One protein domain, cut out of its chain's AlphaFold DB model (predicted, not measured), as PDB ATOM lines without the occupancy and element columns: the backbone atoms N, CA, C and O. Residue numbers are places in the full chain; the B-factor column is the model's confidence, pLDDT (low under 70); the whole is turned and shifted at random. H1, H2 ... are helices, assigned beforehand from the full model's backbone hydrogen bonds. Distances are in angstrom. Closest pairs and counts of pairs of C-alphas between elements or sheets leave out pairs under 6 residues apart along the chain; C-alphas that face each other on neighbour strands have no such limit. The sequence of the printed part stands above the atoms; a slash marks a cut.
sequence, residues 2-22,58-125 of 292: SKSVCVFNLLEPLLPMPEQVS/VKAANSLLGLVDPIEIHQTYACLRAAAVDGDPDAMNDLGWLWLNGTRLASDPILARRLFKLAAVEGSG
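AT A GLANCE: This is residues 2 to 22 and 58 to 125 of the 292 residues of an uncharacterized protein of Pseudomonas sp. A46 (UniProt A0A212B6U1). Three helices fold back and forth, H3 in the middle with H2 on one side and H4 on the other; the stretch of residues 7 to 22 runs along these helices, with short H1 at one far end. Residues 58 to 63 stick out. The printed part has 89 residues with four named helices, H1 to H4, and no named strand: all helix, compact, radius of gyration of the C-alphas 12.5 A, spans 39 by 30 by 21 A.

HOW THE PARTS SIT: H1, residues 3 to 6, is apart from H2, residues 70 to 86. H2 touches H3, residues 89 to 101, a helical hairpin at 38 degrees, only just steep; closest C-alphas Ala 84 and Ala 91, 4.9 A. H3 touches H4, residues 109 to 121, a hairpin at a shallow tilt of 18 degrees; closest C-alphas Gly 96 and Ala 112, 3.9 A. H2 and H4 are apart. In H2, H3 and H4 every O i to N i+4 pair is within hydrogen-bond range; H1 is too short for one.

IN THESE COORDINATES: H2 measures 24.2 A, H3 18.1 A, H4 18.2 A, H1 5.9 A. C-alpha 3 is at (-17.577, -37.540, 22.825), C-alpha 121 at (-13.028, -43.415, 14.053).

THE WHOLE: Residues 23 to 57 are not printed; C-alphas 22 and 58 are 27.2 A apart. Residues 2 to 10 have pLDDT under 70.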
ATOM      1  N   SER A   2     -17.859 -33.184  25.080       38.22
ATOM      2  CA  SER A   2     -18.103 -33.834  23.785       38.22
ATOM      3  C   SER A   2     -17.564 -35.271  23.832       38.22
ATOM      4  O   SER A   2     -16.663 -35.574  24.617       38.22
ATOM      5  N   LYS A   3     -18.102 -36.169  22.994       47.31
ATOM      6  CA  LYS A   3     -17.577 -37.540  22.825       47.31
ATOM      7  C   LYS A   3     -16.063 -37.552  22.539       47.31
ATOM      8  O   LYS A   3     -15.386 -38.495  22.939       47.31
ATOM      9  N   SER A   4     -15.551 -36.459  21.970       53.72
ATOM     10  CA  SER A   4     -14.144 -36.225  21.655       53.72
ATOM     11  C   SER A   4     -13.263 -35.832  22.861       53.72
ATOM     12  O   SER A   4     -12.126 -35.440  22.693       53.72
ATOM     13  N   VAL A   5     -13.726 -35.949  24.110       49.94
ATOM     14  CA  VAL A   5     -12.840 -35.821  25.295       49.94
ATOM     15  C   VAL A   5     -12.599 -37.179  25.970       49.94
ATOM     16  O   VAL A   5     -11.611 -37.366  26.672       49.94
ATOM     17  N   CYS A   6     -13.468 -38.173  25.740       50.56
ATOM     18  CA  CYS A   6     -13.371 -39.482  26.402       50.56
ATOM     19  C   CYS A   6     -12.471 -40.493  25.678       50.56
ATOM     20  O   CYS A   6     -11.878 -41.332  26.350       50.56
ATOM     21  N   VAL A   7     -12.364 -40.436  24.345       52.34
ATOM     22  CA  VAL A   7     -11.494 -41.347  23.571       52.34
ATOM     23  C   VAL A   7     -10.012 -40.966  23.729       52.34
ATOM     24  O   VAL A   7      -9.164 -41.840  23.880       52.34
ATOM     25  N   PHE A   8      -9.704 -39.670  23.807       55.09
ATOM     26  CA  PHE A   8      -8.329 -39.147  23.801       55.09
ATOM     27  C   PHE A   8      -7.578 -39.369  25.123       55.09
ATOM     28  O   PHE A   8      -6.388 -39.672  25.110       55.09
ATOM     29  N   ASN A   9      -8.289 -39.400  26.259       62.12
ATOM     30  CA  ASN A   9      -7.711 -39.771  27.560       62.12
ATOM     31  C   ASN A   9      -7.225 -41.237  27.633       62.12
ATOM     32  O   ASN A   9      -6.564 -41.615  28.598       62.12
ATOM     33  N   LEU A  10      -7.558 -42.077  26.644       69.75
ATOM     34  CA  LEU A  10      -7.130 -43.479  26.584       69.75
ATOM     35  C   LEU A  10      -5.915 -43.706  25.678       69.75
ATOM     36  O   LEU A  10      -5.311 -44.772  25.771       69.75
ATOM     37  N   LEU A  11      -5.548 -42.749  24.819       82.56
ATOM     38  CA  LEU A  11      -4.414 -42.893  23.899       82.56
ATOM     39  C   LEU A  11      -3.077 -42.585  24.584       82.56
ATOM     40  O   LEU A  11      -2.096 -43.292  24.362       82.56
ATOM     41  N   GLU A  12      -3.045 -41.595  25.476       83.81
ATOM     42  CA  GLU A  12      -1.826 -41.208  26.192       83.81
ATOM     43  C   GLU A  12      -1.164 -42.365  26.978       83.81
ATOM     44  O   GLU A  12       0.054 -42.521  26.855       83.81
ATOM     45  N   PRO A  13      -1.906 -43.230  27.707       86.31
ATOM     46  CA  PRO A  13      -1.320 -44.380  28.401       86.31
ATOM     47  C   PRO A  13      -0.905 -45.532  27.474       86.31
ATOM     48  O   PRO A  13      -0.169 -46.418  27.904       86.31
ATOM     49  N   LEU A  14      -1.410 -45.572  26.235       87.31
ATOM     50  CA  LEU A  14      -1.080 -46.624  25.264       87.31
ATOM     51  C   LEU A  14       0.273 -46.390  24.590       87.31
ATOM     52  O   LEU A  14       0.885 -47.348  24.122       87.31
ATOM     53  N   LEU A  15       0.718 -45.135  24.512       92.25
ATOM     54  CA  LEU A  15       1.921 -44.748  23.787       92.25
ATOM     55  C   LEU A  15       3.122 -44.616  24.732       92.25
ATOM     56  O   LEU A  15       3.064 -43.799  25.658       92.25
ATOM     57  N   PRO A  16       4.239 -45.331  24.473       93.06
ATOM     58  CA  PRO A  16       5.487 -45.142  25.207       93.06
ATOM     59  C   PRO A  16       5.908 -43.670  25.266       93.06
ATOM     60  O   PRO A  16       5.673 -42.906  24.320       93.06
ATOM     61  N   MET A  17       6.559 -43.262  26.354       92.62
ATOM     62  CA  MET A  17       7.190 -41.939  26.379       92.62
ATOM     63  C   MET A  17       8.332 -41.896  25.348       92.62
ATOM     64  O   MET A  17       8.956 -42.934  25.115       92.62
ATOM     65  N   PRO A  18       8.622 -40.745  24.713       90.56
ATOM     66  CA  PRO A  18       9.640 -40.665  23.662       90.56
ATOM     67  C   PRO A  18      11.011 -41.214  24.071       90.56
ATOM     68  O   PRO A  18      11.683 -41.836  23.254       90.56
ATOM     69  N   GLU A  19      11.401 -41.052  25.337       88.38
ATOM     70  CA  GLU A  19      12.670 -41.543  25.889       88.38
ATOM     71  C   GLU A  19      12.685 -43.067  26.100       88.38
ATOM     72  O   GLU A  19      13.743 -43.663  26.278       88.38
ATOM     73  N   GLN A  20      11.510 -43.701  26.107       90.19
ATOM     74  CA  GLN A  20      11.328 -45.143  26.299       90.19
ATOM     75  C   GLN A  20      11.232 -45.908  24.976       90.19
ATOM     76  O   GLN A  20      11.261 -47.139  24.978       90.19
ATOM     77  N   VAL A  21      11.104 -45.203  23.849       91.62
ATOM     78  CA  VAL A  21      11.071 -45.825  22.526       91.62
ATOM     79  C   VAL A  21      12.437 -46.437  22.230       91.62
ATOM     80  O   VAL A  21      13.443 -45.741  22.136       91.62
ATOM     81  N   SER A  22      12.488 -47.760  22.095       89.50
ATOM     82  CA  SER A  22      13.732 -48.464  21.798       89.50
ATOM     83  C   SER A  22      14.043 -48.393  20.303       89.50
ATOM     84  O   SER A  22      13.260 -48.872  19.482       89.50
ATOM     85  N   VAL A  58       2.377 -42.179  -3.429       80.75
ATOM     86  CA  VAL A  58       2.232 -42.013  -1.971       80.75
ATOM     87  C   VAL A  58       3.204 -42.919  -1.212       80.75
ATOM     88  O   VAL A  58       3.918 -42.471  -0.315       80.75
ATOM     89  N   LYS A  59       3.277 -44.203  -1.589       84.94
ATOM     90  CA  LYS A  59       4.206 -45.162  -0.973       84.94
ATOM     91  C   LYS A  59       5.668 -44.793  -1.241       84.94
ATOM     92  O   LYS A  59       6.495 -44.940  -0.342       84.94
ATOM     93  N   ALA A  60       5.992 -44.307  -2.439       82.62
ATOM     94  CA  ALA A  60       7.347 -43.901  -2.813       82.62
ATOM     95  C   ALA A  60       7.808 -42.625  -2.091       82.62
ATOM     96  O   ALA A  60       8.979 -42.513  -1.733       82.62
ATOM     97  N   ALA A  61       6.894 -41.689  -1.835       80.12
ATOM     98  CA  ALA A  61       7.164 -40.441  -1.125       80.12
ATOM     99  C   ALA A  61       7.136 -40.573   0.407       80.12
ATOM    100  O   ALA A  61       7.243 -39.577   1.123       80.12
ATOM    101  N   ASN A  62       6.994 -41.792   0.929       85.69
ATOM    102  CA  ASN A  62       6.879 -42.034   2.355       85.69
ATOM    103  C   ASN A  62       8.164 -41.666   3.116       85.69
ATOM    104  O   ASN A  62       9.123 -42.440   3.185       85.69
ATOM    105  N   SER A  63       8.139 -40.508   3.774       83.19
ATOM    106  CA  SER A  63       9.242 -40.006   4.594       83.19
ATOM    107  C   SER A  63       9.543 -40.884   5.811       83.19
ATOM    108  O   SER A  63      10.686 -40.939   6.257       83.19
ATOM    109  N   LEU A  64       8.549 -41.606   6.343       88.50
ATOM    110  CA  LEU A  64       8.717 -42.455   7.525       88.50
ATOM    111  C   LEU A  64       9.546 -43.711   7.227       88.50
ATOM    112  O   LEU A  64      10.204 -44.241   8.121       88.50
ATOM    113  N   LEU A  65       9.551 -44.183   5.975       84.12
ATOM    114  CA  LEU A  65      10.316 -45.364   5.565       84.12
ATOM    115  C   LEU A  65      11.834 -45.129   5.649       84.12
ATOM    116  O   LEU A  65      12.591 -46.052   5.962       84.12
ATOM    117  N   GLY A  66      12.273 -43.893   5.388       83.50
ATOM    118  CA  GLY A  66      13.681 -43.488   5.390       83.50
ATOM    119  C   GLY A  66      14.276 -43.207   6.773       83.50
ATOM    120  O   GLY A  66      15.484 -42.999   6.872       83.50
ATOM    121  N   LEU A  67      13.466 -43.220   7.837       88.50
ATOM    122  CA  LEU A  67      13.911 -42.872   9.185       88.50
ATOM    123  C   LEU A  67      14.854 -43.936   9.754       88.50
ATOM    124  O   LEU A  67      14.442 -45.009  10.202       88.50
ATOM    125  N   VAL A  68      16.148 -43.616   9.748       90.38
ATOM    126  CA  VAL A  68      17.210 -44.476  10.284       90.38
ATOM    127  C   VAL A  68      18.071 -43.783  11.330       90.38
ATOM    128  O   VAL A  68      18.767 -44.478  12.067       90.38
ATOM    129  N   ASP A  69      18.066 -42.458  11.425       91.75
ATOM    130  CA  ASP A  69      18.814 -41.760  12.468       91.75
ATOM    131  C   ASP A  69      18.044 -41.811  13.804       91.75
ATOM    132  O   ASP A  69      16.877 -41.421  13.840       91.75
ATOM    133  N   PRO A  70      18.638 -42.291  14.918       92.06
ATOM    134  CA  PRO A  70      17.920 -42.397  16.185       92.06
ATOM    135  C   PRO A  70      17.377 -41.060  16.690       92.06
ATOM    136  O   PRO A  70      16.279 -41.030  17.243       92.06
ATOM    137  N   ILE A  71      18.113 -39.959  16.498       92.19
ATOM    138  CA  ILE A  71      17.671 -38.634  16.951       92.19
ATOM    139  C   ILE A  71      16.426 -38.219  16.165       92.19
ATOM    140  O   ILE A  71      15.422 -37.843  16.772       92.19
ATOM    141  N   GLU A  72      16.462 -38.356  14.840       92.25
ATOM    142  CA  GLU A  72      15.319 -38.073  13.968       92.25
ATOM    143  C   GLU A  72      14.105 -38.966  14.273       92.25
ATOM    144  O   GLU A  72      12.976 -38.477  14.318       92.25
ATOM    145  N   ILE A  73      14.318 -40.256  14.561       92.50
ATOM    146  CA  ILE A  73      13.249 -41.184  14.968       92.50
ATOM    147  C   ILE A  73      12.575 -40.703  16.256       92.50
ATOM    148  O   ILE A  73      11.349 -40.614  16.303       92.50
ATOM    149  N   HIS A  74      13.350 -40.370  17.295       93.88
ATOM    150  CA  HIS A  74      12.794 -39.893  18.564       93.88
ATOM    151  C   HIS A  74      12.049 -38.564  18.403       93.88
ATOM    152  O   HIS A  74      10.971 -38.399  18.972       93.88
ATOM    153  N   GLN A  75      12.595 -37.629  17.621       93.75
ATOM    154  CA  GLN A  75      11.950 -36.343  17.342       93.75
ATOM    155  C   GLN A  75      10.644 -36.529  16.573       93.75
ATOM    156  O   GLN A  75       9.612 -35.997  16.982       93.75
ATOM    157  N   THR A  76      10.674 -37.329  15.506       93.81
ATOM    158  CA  THR A  76       9.488 -37.639  14.708       93.81
ATOM    159  C   THR A  76       8.435 -38.289  15.591       93.81
ATOM    160  O   THR A  76       7.330 -37.768  15.701       93.81
ATOM    161  N   TYR A  77       8.787 -39.351  16.321       95.06
ATOM    162  CA  TYR A  77       7.874 -40.005  17.253       95.06
ATOM    163  C   TYR A  77       7.280 -39.030  18.279       95.06
ATOM    164  O   TYR A  77       6.075 -39.065  18.513       95.06
ATOM    165  N   ALA A  78       8.085 -38.148  18.879       95.38
ATOM    166  CA  ALA A  78       7.601 -37.181  19.860       95.38
ATOM    167  C   ALA A  78       6.565 -36.216  19.259       95.38
ATOM    168  O   ALA A  78       5.515 -35.999  19.866       95.38
ATOM    169  N   CYS A  79       6.826 -35.690  18.058       94.44
ATOM    170  CA  CYS A  79       5.891 -34.831  17.330       94.44
ATOM    171  C   CYS A  79       4.597 -35.573  16.976       94.44
ATOM    172  O   CYS A  79       3.504 -35.089  17.267       94.44
ATOM    173  N   LEU A  80       4.724 -36.776  16.408       94.81
ATOM    174  CA  LEU A  80       3.600 -37.640  16.063       94.81
ATOM    175  C   LEU A  80       2.745 -37.971  17.300       94.81
ATOM    176  O   LEU A  80       1.524 -37.856  17.266       94.81
ATOM    177  N   ARG A  81       3.384 -38.338  18.417       94.81
ATOM    178  CA  ARG A  81       2.726 -38.650  19.693       94.81
ATOM    179  C   ARG A  81       1.957 -37.456  20.236       94.81
ATOM    180  O   ARG A  81       0.813 -37.626  20.641       94.81
ATOM    181  N   ALA A  82       2.573 -36.275  20.269       93.00
ATOM    182  CA  ALA A  82       1.921 -35.068  20.763       93.00
ATOM    183  C   ALA A  82       0.662 -34.739  19.946       93.00
ATOM    184  O   ALA A  82      -0.401 -34.546  20.528       93.00
ATOM    185  N   ALA A  83       0.762 -34.769  18.613       93.06
ATOM    186  CA  ALA A  83      -0.375 -34.531  17.728       93.06
ATOM    187  C   ALA A  83      -1.474 -35.598  17.887       93.06
ATOM    188  O   ALA A  83      -2.649 -35.261  17.997       93.06
ATOM    189  N   ALA A  84      -1.108 -36.880  17.990       92.94
ATOM    190  CA  ALA A  84      -2.076 -37.956  18.201       92.94
ATOM    191  C   ALA A  84      -2.815 -37.828  19.545       92.94
ATOM    192  O   ALA A  84      -4.012 -38.093  19.616       92.94
ATOM    193  N   VAL A  85      -2.127 -37.403  20.613       92.06
ATOM    194  CA  VAL A  85      -2.751 -37.130  21.923       92.06
ATOM    195  C   VAL A  85      -3.706 -35.935  21.852       92.06
ATOM    196  O   VAL A  85      -4.755 -35.975  22.492       92.06
ATOM    197  N   ASP A  86      -3.382 -34.919  21.049       90.44
ATOM    198  CA  ASP A  86      -4.255 -33.759  20.795       90.44
ATOM    199  C   ASP A  86      -5.409 -34.070  19.823       90.44
ATOM    200  O   ASP A  86      -6.348 -33.292  19.658       90.44
ATOM    201  N   GLY A  87      -5.365 -35.256  19.220       88.56
ATOM    202  CA  GLY A  87      -6.456 -35.850  18.477       88.56
ATOM    203  C   GLY A  87      -6.359 -35.785  16.963       88.56
ATOM    204  O   GLY A  87      -7.358 -35.982  16.281       88.56
ATOM    205  N   ASP A  88      -5.159 -35.551  16.444       91.75
ATOM    206  CA  ASP A  88      -4.866 -35.585  15.016       91.75
ATOM    207  C   ASP A  88      -4.974 -37.031  14.463       91.75
ATOM    208  O   ASP A  88      -4.157 -37.891  14.833       91.75
ATOM    209  N   PRO A  89      -5.956 -37.330  13.583       92.75
ATOM    210  CA  PRO A  89      -6.130 -38.663  13.007       92.75
ATOM    211  C   PRO A  89      -4.983 -39.061  12.068       92.75
ATOM    212  O   PRO A  89      -4.618 -40.238  12.026       92.75
ATOM    213  N   ASP A  90      -4.358 -38.104  11.382       92.44
ATOM    214  CA  ASP A  90      -3.210 -38.357  10.510       92.44
ATOM    215  C   ASP A  90      -1.988 -38.738  11.340       92.44
ATOM    216  O   ASP A  90      -1.241 -39.653  10.995       92.44
ATOM    217  N   ALA A  91      -1.827 -38.111  12.509       94.38
ATOM    218  CA  ALA A  91      -0.800 -38.508  13.462       94.38
ATOM    219  C   ALA A  91      -1.009 -39.897  14.044       94.38
ATOM    220  O   ALA A  91      -0.043 -40.650  14.188       94.38
ATOM    221  N   MET A  92      -2.250 -40.261  14.348       95.75
ATOM    222  CA  MET A  92      -2.570 -41.625  14.757       95.75
ATOM    223  C   MET A  92      -2.263 -42.624  13.632       95.75
ATOM    224  O   MET A  92      -1.676 -43.672  13.906       95.75
ATOM    225  N   ASN A  93      -2.594 -42.294  12.379       96.19
ATOM    226  CA  ASN A  93      -2.268 -43.120  11.218       96.19
ATOM    227  C   ASN A  93      -0.750 -43.287  11.039       96.19
ATOM    228  O   ASN A  93      -0.259 -44.411  10.964       96.19
ATOM    229  N   ASP A  94       0.007 -42.192  11.057       95.56
ATOM    230  CA  ASP A  94       1.465 -42.206  10.913       95.56
ATOM    231  C   ASP A  94       2.159 -42.981  12.031       95.56
ATOM    232  O   ASP A  94       3.083 -43.749  11.766       95.56
ATOM    233  N   LEU A  95       1.714 -42.823  13.285       95.44
ATOM    234  CA  LEU A  95       2.222 -43.632  14.394       95.44
ATOM    235  C   LEU A  95       1.923 -45.107  14.168       95.44
ATOM    236  O   LEU A  95       2.791 -45.943  14.403       95.44
ATOM    237  N   GLY A  96       0.706 -45.433  13.729       95.69
ATOM    238  CA  GLY A  96       0.338 -46.805  13.413       95.69
ATOM    239  C   GLY A  96       1.251 -47.385  12.336       95.69
ATOM    240  O   GLY A  96       1.786 -48.481  12.502       95.69
ATOM    241  N   TRP A  97       1.509 -46.615  11.278       95.06
ATOM    242  CA  TRP A  97       2.417 -47.004  10.206       95.06
ATOM    243  C   TRP A  97       3.846 -47.194  10.725       95.06
ATOM    244  O   TRP A  97       4.478 -48.203  10.420       95.06
ATOM    245  N   LEU A  98       4.336 -46.277  11.561       94.19
ATOM    246  CA  LEU A  98       5.677 -46.317  12.141       94.19
ATOM    247  C   LEU A  98       5.875 -47.533  13.064       94.19
ATOM    248  O   LEU A  98       6.906 -48.195  12.984       94.19
ATOM    249  N   TRP A  99       4.886 -47.872  13.895       94.56
ATOM    250  CA  TRP A  99       4.918 -49.081  14.728       94.56
ATOM    251  C   TRP A  99       4.788 -50.370  13.918       94.56
ATOM    252  O   TRP A  99       5.258 -51.414  14.365       94.56
ATOM    253  N   LEU A 100       4.165 -50.326  12.740       93.81
ATOM    254  CA  LEU A 100       4.058 -51.489  11.866       93.81
ATOM    255  C   LEU A 100       5.351 -51.723  11.070       93.81
ATOM    256  O   LEU A 100       5.838 -52.851  11.038       93.81
ATOM    257  N   ASN A 101       5.893 -50.657  10.470       91.94
ATOM    258  CA  ASN A 101       6.879 -50.699   9.385       91.94
ATOM    259  C   ASN A 101       8.236 -50.046   9.710       91.94
ATOM    260  O   ASN A 101       9.135 -50.065   8.869       91.94
ATOM    261  N   GLY A 102       8.391 -49.409  10.874       91.94
ATOM    262  CA  GLY A 102       9.560 -48.591  11.195       91.94
ATOM    263  C   GLY A 102      10.874 -49.374  11.145       91.94
ATOM    264  O   GLY A 102      11.090 -50.292  11.930       91.94
ATOM    265  N   THR A 103      11.798 -48.951  10.276       90.06
ATOM    266  CA  THR A 103      13.037 -49.691   9.966       90.06
ATOM    267  C   THR A 103      13.907 -49.993  11.193       90.06
ATOM    268  O   THR A 103      14.594 -51.014  11.244       90.06
ATOM    269  N   ARG A 104      13.915 -49.096  12.186       90.19
ATOM    270  CA  ARG A 104      14.702 -49.237  13.424       90.19
ATOM    271  C   ARG A 104      13.852 -49.227  14.692       90.19
ATOM    272  O   ARG A 104      14.386 -49.016  15.780       90.19
ATOM    273  N   LEU A 105      12.553 -49.462  14.559       89.56
ATOM    274  CA  LEU A 105      11.638 -49.614  15.683       89.56
ATOM    275  C   LEU A 105      11.219 -51.077  15.774       89.56
ATOM    276  O   LEU A 105      11.000 -51.734  14.761       89.56
ATOM    277  N   ALA A 106      11.125 -51.600  16.994       88.38
ATOM    278  CA  ALA A 106      10.555 -52.926  17.188       88.38
ATOM    279  C   ALA A 106       9.081 -52.897  16.758       88.38
ATOM    280  O   ALA A 106       8.300 -52.113  17.300       88.38
ATOM    281  N   SER A 107       8.720 -53.729  15.778       89.94
ATOM    282  CA  SER A 107       7.359 -53.755  15.238       89.94
ATOM    283  C   SER A 107       6.351 -54.166  16.317       89.94
ATOM    284  O   SER A 107       6.522 -55.194  16.979       89.94
ATOM    285  N   ASP A 108       5.280 -53.388  16.464       93.94
ATOM    286  CA  ASP A 108       4.117 -53.727  17.283       93.94
ATOM    287  C   ASP A 108       2.841 -53.602  16.433       93.94
ATOM    288  O   ASP A 108       2.164 -52.566  16.429       93.94
ATOM    289  N   PRO A 109       2.469 -54.663  15.694       94.94
ATOM    290  CA  PRO A 109       1.314 -54.616  14.809       94.94
ATOM    291  C   PRO A 109      -0.022 -54.559  15.574       94.94
ATOM    292  O   PRO A 109      -1.050 -54.187  14.999       94.94
ATOM    293  N   ILE A 110      -0.038 -54.909  16.869       95.00
ATOM    294  CA  ILE A 110      -1.233 -54.808  17.717       95.00
ATOM    295  C   ILE A 110      -1.457 -53.349  18.116       95.00
ATOM    296  O   ILE A 110      -2.593 -52.871  18.025       95.00
ATOM    297  N   LEU A 111      -0.401 -52.649  18.539       95.06
ATOM    298  CA  LEU A 111      -0.442 -51.213  18.804       95.06
ATOM    299  C   LEU A 111      -0.770 -50.437  17.527       95.06
ATOM    300  O   LEU A 111      -1.682 -49.610  17.556       95.06
ATOM    301  N   ALA A 112      -0.134 -50.778  16.402       96.06
ATOM    302  CA  ALA A 112      -0.436 -50.189  15.101       96.06
ATOM    303  C   ALA A 112      -1.929 -50.283  14.762       96.06
ATOM    304  O   ALA A 112      -2.579 -49.275  14.496       96.06
ATOM    305  N   ARG A 113      -2.523 -51.475  14.905       96.56
ATOM    306  CA  ARG A 113      -3.959 -51.673  14.660       96.56
ATOM    307  C   ARG A 113      -4.844 -50.832  15.573       96.56
ATOM    308  O   ARG A 113      -5.903 -50.375  15.149       96.56
ATOM    309  N   ARG A 114      -4.474 -50.668  16.847       95.50
ATOM    310  CA  ARG A 114      -5.235 -49.820  17.782       95.50
ATOM    311  C   ARG A 114      -5.195 -48.361  17.341       95.50
ATOM    312  O   ARG A 114      -6.240 -47.721  17.342       95.50
ATOM    313  N   LEU A 115      -4.025 -47.881  16.930       96.31
ATOM    314  CA  LEU A 115      -3.834 -46.530  16.411       96.31
ATOM    315  C   LEU A 115      -4.636 -46.301  15.128       96.31
ATOM    316  O   LEU A 115      -5.399 -45.343  15.072       96.31
ATOM    317  N   PHE A 116      -4.578 -47.222  14.160       97.25
ATOM    318  CA  PHE A 116      -5.391 -47.118  12.947       97.25
ATOM    319  C   PHE A 116      -6.893 -47.127  13.246       97.25
ATOM    320  O   PHE A 116      -7.638 -46.348  12.670       97.25
ATOM    321  N   LYS A 117      -7.368 -47.953  14.188       96.25
ATOM    322  CA  LYS A 117      -8.786 -47.926  14.593       96.25
ATOM    323  C   LYS A 117      -9.200 -46.577  15.172       96.25
ATOM    324  O   LYS A 117     -10.307 -46.132  14.895       96.25
ATOM    325  N   LEU A 118      -8.344 -45.949  15.975       94.56
ATOM    326  CA  LEU A 118      -8.625 -44.628  16.535       94.56
ATOM    327  C   LEU A 118      -8.635 -43.559  15.432       94.56
ATOM    328  O   LEU A 118      -9.614 -42.831  15.322       94.56
ATOM    329  N   ALA A 119      -7.631 -43.559  14.552       95.44
ATOM    330  CA  ALA A 119      -7.566 -42.673  13.389       95.44
ATOM    331  C   ALA A 119      -8.796 -42.806  12.471       95.44
ATOM    332  O   ALA A 119      -9.374 -41.810  12.041       95.44
ATOM    333  N   ALA A 120      -9.236 -44.039  12.208       95.31
ATOM    334  CA  ALA A 120     -10.394 -44.342  11.372       95.31
ATOM    335  C   ALA A 120     -11.714 -43.847  11.992       95.31
ATOM    336  O   ALA A 120     -12.578 -43.326  11.284       95.31
ATOM    337  N   VAL A 121     -11.869 -43.961  13.319       93.44
ATOM    338  CA  VAL A 121     -13.028 -43.415  14.053       93.44
ATOM    339  C   VAL A 121     -13.086 -41.889  13.952       93.44
ATOM    340  O   VAL A 121     -14.176 -41.335  13.823       93.44
ATOM    341  N   GLU A 122     -11.929 -41.231  13.958       89.75
ATOM    342  CA  GLU A 122     -11.799 -39.778  13.794       89.75
ATOM    343  C   GLU A 122     -11.810 -39.329  12.316       89.75
ATOM    344  O   GLU A 122     -11.792 -38.135  12.029       89.75
ATOM    345  N   GLY A 123     -11.929 -40.270  11.371       87.88
ATOM    346  CA  GLY A 123     -12.246 -39.991   9.969       87.88
ATOM    347  C   GLY A 123     -11.124 -40.201   8.951       87.88
ATOM    348  O   GLY A 123     -11.386 -39.978   7.773       87.88
ATOM    349  N   SER A 124      -9.929 -40.662   9.342       93.88
ATOM    350  CA  SER A 124      -8.838 -40.919   8.381       93.88
ATOM    351  C   SER A 124      -9.178 -42.078   7.436       93.88
ATOM    352  O   SER A 124      -9.454 -43.200   7.876       93.88
ATOM    353  N   GLY A 125      -9.139 -41.814   6.127       94.56
ATOM    354  CA  GLY A 125      -9.304 -42.831   5.087       94.56
ATOM    355  C   GLY A 125      -8.076 -43.735   4.960       94.56
ATOM    356  O   GLY A 125      -8.209 -44.946   4.793       94.56
TER     357      GLY A 125